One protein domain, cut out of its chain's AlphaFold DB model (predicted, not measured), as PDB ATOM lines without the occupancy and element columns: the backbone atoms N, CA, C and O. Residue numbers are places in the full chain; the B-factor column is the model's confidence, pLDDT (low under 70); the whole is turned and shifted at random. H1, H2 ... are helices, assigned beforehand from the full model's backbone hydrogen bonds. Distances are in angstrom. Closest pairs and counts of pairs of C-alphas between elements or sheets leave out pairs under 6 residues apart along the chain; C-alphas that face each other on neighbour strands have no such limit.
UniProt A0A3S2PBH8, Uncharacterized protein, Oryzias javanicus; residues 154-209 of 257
ATOM      1  N   LYS A 154     -30.222   8.271 291.625       89.56
ATOM      2  CA  LYS A 154     -31.536   8.026 292.248       89.56
ATOM      3  C   LYS A 154     -32.278   9.326 292.531       89.56
ATOM      4  O   LYS A 154     -33.465   9.414 292.236       89.56
ATOM      5  N   GLN A 155     -31.584  10.332 293.057       89.62
ATOM      6  CA  GLN A 155     -32.164  11.656 293.291       89.62
ATOM      7  C   GLN A 155     -32.596  12.308 291.979       89.62
ATOM      8  O   GLN A 155     -33.694  12.845 291.885       89.62
ATOM      9  N   ALA A 156     -31.767  12.188 290.944       89.25
ATOM     10  CA  ALA A 156     -32.060  12.727 289.630       89.25
ATOM     11  C   ALA A 156     -33.287  12.038 289.026       89.25
ATOM     12  O   ALA A 156     -34.181  12.726 288.566       89.25
ATOM     13  N   LEU A 157     -33.387  10.707 289.115       88.06
ATOM     14  CA  LEU A 157     -34.572   9.947 288.698       88.06
ATOM     15  C   LEU A 157     -35.834  10.323 289.479       88.06
ATOM     16  O   LEU A 157     -36.914  10.333 288.903       88.06
ATOM     17  N   ALA A 158     -35.710  10.611 290.774       88.00
ATOM     18  CA  ALA A 158     -36.844  11.016 291.600       88.00
ATOM     19  C   ALA A 158     -37.355  12.423 291.250       88.00
ATOM     20  O   ALA A 158     -38.540  12.700 291.414       88.00
ATOM     21  N   LEU A 159     -36.466  13.306 290.787       85.81
ATOM     22  CA  LEU A 159     -36.800  14.671 290.382       85.81
ATOM     23  C   LEU A 159     -37.136  14.792 288.891       85.81
ATOM     24  O   LEU A 159     -37.821  15.742 288.519       85.81
ATOM     25  N   ALA A 160     -36.639  13.873 288.058       85.81
ATOM     26  CA  ALA A 160     -36.756  13.913 286.609       85.81
ATOM     27  C   ALA A 160     -38.155  13.511 286.136       85.81
ATOM     28  O   ALA A 160     -38.606  12.386 286.343       85.81
ATOM     29  N   ASP A 161     -38.789  14.406 285.389       80.56
ATOM     30  CA  ASP A 161     -39.852  14.049 284.460       80.56
ATOM     31  C   ASP A 161     -39.210  13.649 283.121       80.56
ATOM     32  O   ASP A 161     -38.479  14.438 282.510       80.56
ATOM     33  N   GLN A 162     -39.462  12.419 282.655       72.88
ATOM     34  CA  GLN A 162     -38.907  11.897 281.397       72.88
ATOM     35  C   GLN A 162     -39.277  12.770 280.189       72.88
ATOM     36  O   GLN A 162     -38.533  12.814 279.206       72.88
ATOM     37  N   ASN A 163     -40.383  13.511 280.271       70.38
ATOM     38  CA  ASN A 163     -40.824  14.415 279.216       70.38
ATOM     39  C   ASN A 163     -40.082  15.762 279.224       70.38
ATOM     40  O   ASN A 163     -39.999  16.410 278.181       70.38
ATOM     41  N   SER A 164     -39.508  16.163 280.361       76.12
ATOM     42  CA  SER A 164     -38.815  17.448 280.531       76.12
ATOM     43  C   SER A 164     -37.296  17.341 280.363       76.12
ATOM     44  O   SER A 164     -36.624  18.353 280.185       76.12
ATOM     45  N   LEU A 165     -36.736  16.125 280.363       73.06
ATOM     46  CA  LEU A 165     -35.285  15.879 280.320       73.06
ATOM     47  C   LEU A 165     -34.602  16.287 279.000       73.06
ATOM     48  O   LEU A 165     -33.378  16.353 278.927       73.06
ATOM     49  N   LYS A 166     -35.387  16.566 277.956       78.31
ATOM     50  CA  LYS A 166     -34.902  17.043 276.648       78.31
ATOM     51  C   LYS A 166     -34.680  18.556 276.625       78.31
ATOM     52  O   LYS A 166     -34.035  19.043 275.701       78.31
ATOM     53  N   ASP A 167     -35.227  19.280 277.601       80.81
ATOM     54  CA  ASP A 167     -35.025  20.716 277.724       80.81
ATOM     55  C   ASP A 167     -33.653  21.001 278.364       80.81
ATOM     56  O   ASP A 167     -33.400  20.559 279.492       80.81
ATOM     57  N   PRO A 168     -32.752  21.732 277.678       81.88
ATOM     58  CA  PRO A 168     -31.438  22.067 278.222       81.88
ATOM     59  C   PRO A 168     -31.508  22.811 279.564       81.88
ATOM     60  O   PRO A 168     -30.692  22.557 280.447       81.88
ATOM     61  N   GLY A 169     -32.508  23.680 279.756       85.81
ATOM     62  CA  GLY A 169     -32.690  24.436 280.998       85.81
ATOM     63  C   GLY A 169     -33.148  23.565 282.169       85.81
ATOM     64  O   GLY A 169     -32.779  23.815 283.320       85.81
ATOM     65  N   TYR A 170     -33.903  22.502 281.898       86.19
ATOM     66  CA  TYR A 170     -34.299  21.534 282.916       86.19
ATOM     67  C   TYR A 170     -33.124  20.674 283.408       86.19
ATOM     68  O   TYR A 170     -33.031  20.396 284.605       86.19
ATOM     69  N   ALA A 171     -32.189  20.301 282.529       85.94
ATOM     70  CA  ALA A 171     -30.970  19.595 282.932       85.94
ATOM     71  C   ALA A 171     -30.116  20.437 283.901       85.94
ATOM     72  O   ALA A 171     -29.649  19.923 284.921       85.94
ATOM     73  N   ASP A 172     -29.996  21.741 283.642       86.69
ATOM     74  CA  ASP A 172     -29.316  22.686 284.537       86.69
ATOM     75  C   ASP A 172     -30.047  22.846 285.876       86.69
ATOM     76  O   ASP A 172     -29.421  22.925 286.940       86.69
ATOM     77  N   PHE A 173     -31.383  22.860 285.856       88.06
ATOM     78  CA  PHE A 173     -32.187  22.875 287.076       88.06
ATOM     79  C   PHE A 173     -31.950  21.620 287.923       88.06
ATOM     80  O   PHE A 173     -31.685  21.737 289.123       88.06
ATOM     81  N   LEU A 174     -31.976  20.429 287.316       87.44
ATOM     82  CA  LEU A 174     -31.660  19.179 288.007       87.44
ATOM     83  C   LEU A 174     -30.234  19.199 288.564       87.44
ATOM     84  O   LEU A 174     -30.026  18.818 289.712       87.44
ATOM     85  N   PHE A 175     -29.258  19.714 287.813       85.94
ATOM     86  CA  PHE A 175     -27.882  19.854 288.292       85.94
ATOM     87  C   PHE A 175     -27.781  20.712 289.564       85.94
ATOM     88  O   PHE A 175     -27.033  20.372 290.486       85.94
ATOM     89  N   LYS A 176     -28.560  21.800 289.645       85.56
ATOM     90  CA  LYS A 176     -28.647  22.657 290.837       85.56
ATOM     91  C   LYS A 176     -29.393  21.987 291.992       85.56
ATOM     92  O   LYS A 176     -28.967  22.136 293.131       85.56
ATOM     93  N   GLN A 177     -30.451  21.224 291.720       84.06
ATOM     94  CA  GLN A 177     -31.233  20.526 292.752       84.06
ATOM     95  C   GLN A 177     -30.538  19.287 293.327       84.06
ATOM     96  O   GLN A 177     -30.756  18.932 294.479       84.06
ATOM     97  N   LEU A 178     -29.649  18.655 292.558       81.88
ATOM     98  CA  LEU A 178     -28.773  17.574 293.025       81.88
ATOM     99  C   LEU A 178     -27.674  18.054 293.991       81.88
ATOM    100  O   LEU A 178     -26.818  17.270 294.412       81.88
ATOM    101  N   GLN A 179     -27.655  19.341 294.347       70.44
ATOM    102  CA  GLN A 179     -26.933  19.805 295.524       70.44
ATOM    103  C   GLN A 179     -27.662  19.289 296.767       70.44
ATOM    104  O   GLN A 179     -28.751  19.748 297.093       70.44
ATOM    105  N   THR A 180     -27.066  18.298 297.432       59.47
ATOM    106  CA  THR A 180     -27.617  17.631 298.614       59.47
ATOM    107  C   THR A 180     -28.194  18.649 299.607       59.47
ATOM    108  O   THR A 180     -27.441  19.488 300.111       59.47
ATOM    109  N   PRO A 181     -29.488  18.574 299.961       44.09
ATOM    110  CA  PRO A 181     -30.032  19.378 301.041       44.09
ATOM    111  C   PRO A 181     -29.388  18.907 302.350       44.09
ATOM    112  O   PRO A 181     -29.711  17.836 302.859       44.09
ATOM    113  N   GLY A 182     -28.447  19.685 302.886       50.38
ATOM    114  CA  GLY A 182     -27.964  19.511 304.259       50.38
ATOM    115  C   GLY A 182     -26.539  18.991 304.456       50.38
ATOM    116  O   GLY A 182     -26.233  18.516 305.551       50.38
ATOM    117  N   ASN A 183     -25.634  19.090 303.479       46.91
ATOM    118  CA  ASN A 183     -24.219  18.881 303.788       46.91
ATOM    119  C   ASN A 183     -23.296  19.701 302.889       46.91
ATOM    120  O   ASN A 183     -23.362  19.591 301.666       46.91
ATOM    121  N   HIS A 184     -22.421  20.490 303.518       58.56
ATOM    122  CA  HIS A 184     -21.244  21.088 302.895       58.56
ATOM    123  C   HIS A 184     -20.264  19.969 302.554       58.56
ATOM    124  O   HIS A 184     -19.278  19.731 303.247       58.56
ATOM    125  N   ASP A 185     -20.602  19.213 301.522       65.19
ATOM    126  CA  ASP A 185     -19.731  18.187 301.005       65.19
ATOM    127  C   ASP A 185     -18.539  18.876 300.321       65.19
ATOM    128  O   ASP A 185     -18.743  19.838 299.568       65.19
ATOM    129  N   PRO A 186     -17.298  18.449 300.608       63.53
ATOM    130  CA  PRO A 186     -16.121  19.012 299.966       63.53
ATOM    131  C   PRO A 186     -16.300  18.936 298.449       63.53
ATOM    132  O   PRO A 186     -16.743  17.921 297.916       63.53
ATOM    133  N   GLY A 187     -15.959  20.012 297.736       80.50
ATOM    134  CA  GLY A 187     -16.172  20.127 296.285       80.50
ATOM    135  C   GLY A 187     -15.520  19.017 295.443       80.50
ATOM    136  O   GLY A 187     -15.748  18.952 294.236       80.50
ATOM    137  N   CYS A 188     -14.746  18.123 296.062       86.44
ATOM    138  CA  CYS A 188     -14.127  16.944 295.485       86.44
ATOM    139  C   CYS A 188     -14.177  15.723 296.426       86.44
ATOM    140  O   CYS A 188     -14.351  15.819 297.640       86.44
ATOM    141  N   CYS A 189     -14.001  14.535 295.852       86.81
ATOM    142  CA  CYS A 189     -13.854  13.289 296.594       86.81
ATOM    143  C   CYS A 189     -12.517  13.242 297.344       86.81
ATOM    144  O   CYS A 189     -11.468  13.376 296.730       86.81
ATOM    145  N   GLN A 190     -12.523  12.904 298.634       87.75
ATOM    146  CA  GLN A 190     -11.292  12.815 299.431       87.75
ATOM    147  C   GLN A 190     -10.315  11.702 298.987       87.75
ATOM    148  O   GLN A 190      -9.134  11.761 299.311       87.75
ATOM    149  N   VAL A 191     -10.796  10.673 298.275       88.94
ATOM    150  CA  VAL A 191      -9.991   9.490 297.896       88.94
ATOM    151  C   VAL A 191      -9.249   9.692 296.578       88.94
ATOM    152  O   VAL A 191      -8.098   9.301 296.442       88.94
ATOM    153  N   CYS A 192      -9.932  10.254 295.587       90.19
ATOM    154  CA  CYS A 192      -9.421  10.361 294.218       90.19
ATOM    155  C   CYS A 192      -9.454  11.795 293.686       90.19
ATOM    156  O   CYS A 192      -9.219  12.018 292.504       90.19
ATOM    157  N   SER A 193      -9.793  12.761 294.544       88.75
ATOM    158  CA  SER A 193      -9.911  14.184 294.216       88.75
ATOM    159  C   SER A 193     -10.882  14.500 293.075       88.75
ATOM    160  O   SER A 193     -10.903  15.626 292.590       88.75
ATOM    161  N   THR A 194     -11.726  13.547 292.654       90.88
ATOM    162  CA  THR A 194     -12.699  13.785 291.585       90.88
ATOM    163  C   THR A 194     -13.703  14.853 292.023       90.88
ATOM    164  O   THR A 194     -14.332  14.686 293.075       90.88
ATOM    165  N   PRO A 195     -13.878  15.938 291.253       88.88
ATOM    166  CA  PRO A 195     -14.767  17.027 291.623       88.88
ATOM    167  C   PRO A 195     -16.229  16.574 291.610       88.88
ATOM    168  O   PRO A 195     -16.674  15.849 290.721       88.88
ATOM    169  N   LEU A 196     -17.012  17.040 292.580       88.12
ATOM    170  CA  LEU A 196     -18.411  16.652 292.757       88.12
ATOM    171  C   LEU A 196     -19.273  16.990 291.532       88.12
ATOM    172  O   LEU A 196     -20.203  16.251 291.209       88.12
ATOM    173  N   CYS A 197     -18.956  18.074 290.820       88.19
ATOM    174  CA  CYS A 197     -19.657  18.419 289.584       88.19
ATOM    175  C   CYS A 197     -19.481  17.380 288.479       88.19
ATOM    176  O   CYS A 197     -20.445  17.120 287.765       88.19
ATOM    177  N   GLN A 198     -18.323  16.720 288.389       91.69
ATOM    178  CA  GLN A 198     -18.121  15.624 287.441       91.69
ATOM    179  C   GLN A 198     -19.024  14.430 287.781       91.69
ATOM    180  O   GLN A 198     -19.630  13.845 286.890       91.69
ATOM    181  N   LEU A 199     -19.199  14.112 289.068       90.00
ATOM    182  CA  LEU A 199     -20.088  13.030 289.510       90.00
ATOM    183  C   LEU A 199     -21.566  13.342 289.229       90.00
ATOM    184  O   LEU A 199     -22.331  12.455 288.856       90.00
ATOM    185  N   ARG A 200     -21.981  14.601 289.407       89.00
ATOM    186  CA  ARG A 200     -23.345  15.051 289.080       89.00
ATOM    187  C   ARG A 200     -23.605  14.991 287.584       89.00
ATOM    188  O   ARG A 200     -24.652  14.505 287.164       89.00
ATOM    189  N   GLN A 201     -22.648  15.464 286.790       89.44
ATOM    190  CA  GLN A 201     -22.751  15.424 285.340       89.44
ATOM    191  C   GLN A 201     -22.844  13.979 284.846       89.44
ATOM    192  O   GLN A 201     -23.685  13.680 284.007       89.44
ATOM    193  N   GLU A 202     -22.055  13.072 285.420       90.56
ATOM    194  CA  GLU A 202     -22.128  11.643 285.125       90.56
ATOM    195  C   GLU A 202     -23.518  11.056 285.410       90.56
ATOM    196  O   GLU A 202     -24.098  10.352 284.577       90.56
ATOM    197  N   ALA A 203     -24.082  11.385 286.576       89.75
ATOM    198  CA  ALA A 203     -25.411  10.933 286.965       89.75
ATOM    199  C   ALA A 203     -26.492  11.419 285.985       89.75
ATOM    200  O   ALA A 203     -27.341  10.623 285.587       89.75
ATOM    201  N   LEU A 204     -26.428  12.683 285.553       87.75
ATOM    202  CA  LEU A 204     -27.363  13.259 284.580       87.75
ATOM    203  C   LEU A 204     -27.170  12.698 283.167       87.75
ATOM    204  O   LEU A 204     -28.154  12.380 282.505       87.75
ATOM    205  N   GLN A 205     -25.925  12.509 282.722       86.50
ATOM    206  CA  GLN A 205     -25.623  11.891 281.425       86.50
ATOM    207  C   GLN A 205     -26.194  10.473 281.324       86.50
ATOM    208  O   GLN A 205     -26.651  10.054 280.266       86.50
ATOM    209  N   THR A 206     -26.222   9.739 282.438       81.56
ATOM    210  CA  THR A 206     -26.813   8.395 282.478       81.56
ATOM    211  C   THR A 206     -28.342   8.415 282.309       81.56
ATOM    212  O   THR A 206     -28.932   7.380 282.012       81.56
ATOM    213  N   LEU A 207     -28.996   9.565 282.509       77.81
ATOM    214  CA  LEU A 207     -30.433   9.744 282.268       77.81
ATOM    215  C   LEU A 207     -30.742  10.231 280.855       77.81
ATOM    216  O   LEU A 207     -31.801   9.902 280.325       77.81
ATOM    217  N   SER A 208     -29.850  11.033 280.270       69.38
ATOM    218  CA  SER A 208     -30.017  11.585 278.923       69.38
ATOM    219  C   SER A 208     -29.519  10.658 277.822       69.38
ATOM    220  O   SER A 208     -29.936  10.820 276.675       69.38
ATOM    221  N   ALA A 209     -28.681   9.670 278.152       65.94
ATOM    222  CA  ALA A 209     -28.445   8.544 277.268       65.94
ATOM    223  C   ALA A 209     -29.805   7.879 276.999       65.94
ATOM    224  O   ALA A 209     -30.427   7.376 277.943       65.94
TER     225      ALA A 209
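What this domain is: This is residues 154 to 209 of the 257 residues of an uncharacterized protein of Oryzias javanicus (UniProt A0A3S2PBH8). Three short helices make a small triangular cluster, each steeply tilted to the other two, and a wide loop of residues 178 to 195 swings out from it before the chain folds back into H3, the longest helix. The tip of that loop at Val 191 and the link between H1 and H2 at Asn 163 lie at the two far ends of the shape. The printed part has 56 residues with three named helices, in the order H1, H2, H3, and no named strand; the class is all helix. It is only just compact, close to loose, with a radius of gyration of the C-alphas of 11.9 A, and only just elongated, with spans of 36 by 24 by 18 A.

How they stand to each other: H3, residues 196 to 208, touches H2, residues 168 to 177, with its residues 200 to 204 alone. Their closest C-alphas, those of Arg 200 and Phe 175, are 6.7 A apart. They run opposite ways at a steep tilt of 47 degrees. H3 only just touches H1, residues 154 to 159, with 3 pairs of C-alphas within 8 A, through its residues 203 to 207 alone; the closest C-alphas are those of Leu 204 and Ala 156, 6.9 A apart. These two run the same way at a steep tilt of 67 degrees. H1 and H2 are close but not clearly touching, with the closest C-alphas, those of Ala 156 and Leu 174, 6.7 A apart; they run opposite ways at a steep tilt of 61 degrees. In H1 and H2 every O i to N i+4 pair is within hydrogen-bond range, in H3 8 of 9.

Where its parts are: H3 is 18.8 A from first to last C-alpha; C-alpha 196 is at (-18.411, 16.652, 292.757), and C-alpha 208 is at (-30.017, 11.585, 278.923). H2 is 14.6 A long. H1 is 8.7 A long and begins with C-alpha 154 at (-31.536, 8.026, 292.248).

The domain as a whole: The C-alphas farthest apart, those of Asn 163 and Val 191, are 36.4 A apart. The printed part has no cut. The link from H1 to H2 is short and that from H2 to H3 long. Mean pLDDT of the printed part is 80.7, with residues 180 to 186 and 208 to 209 under 70.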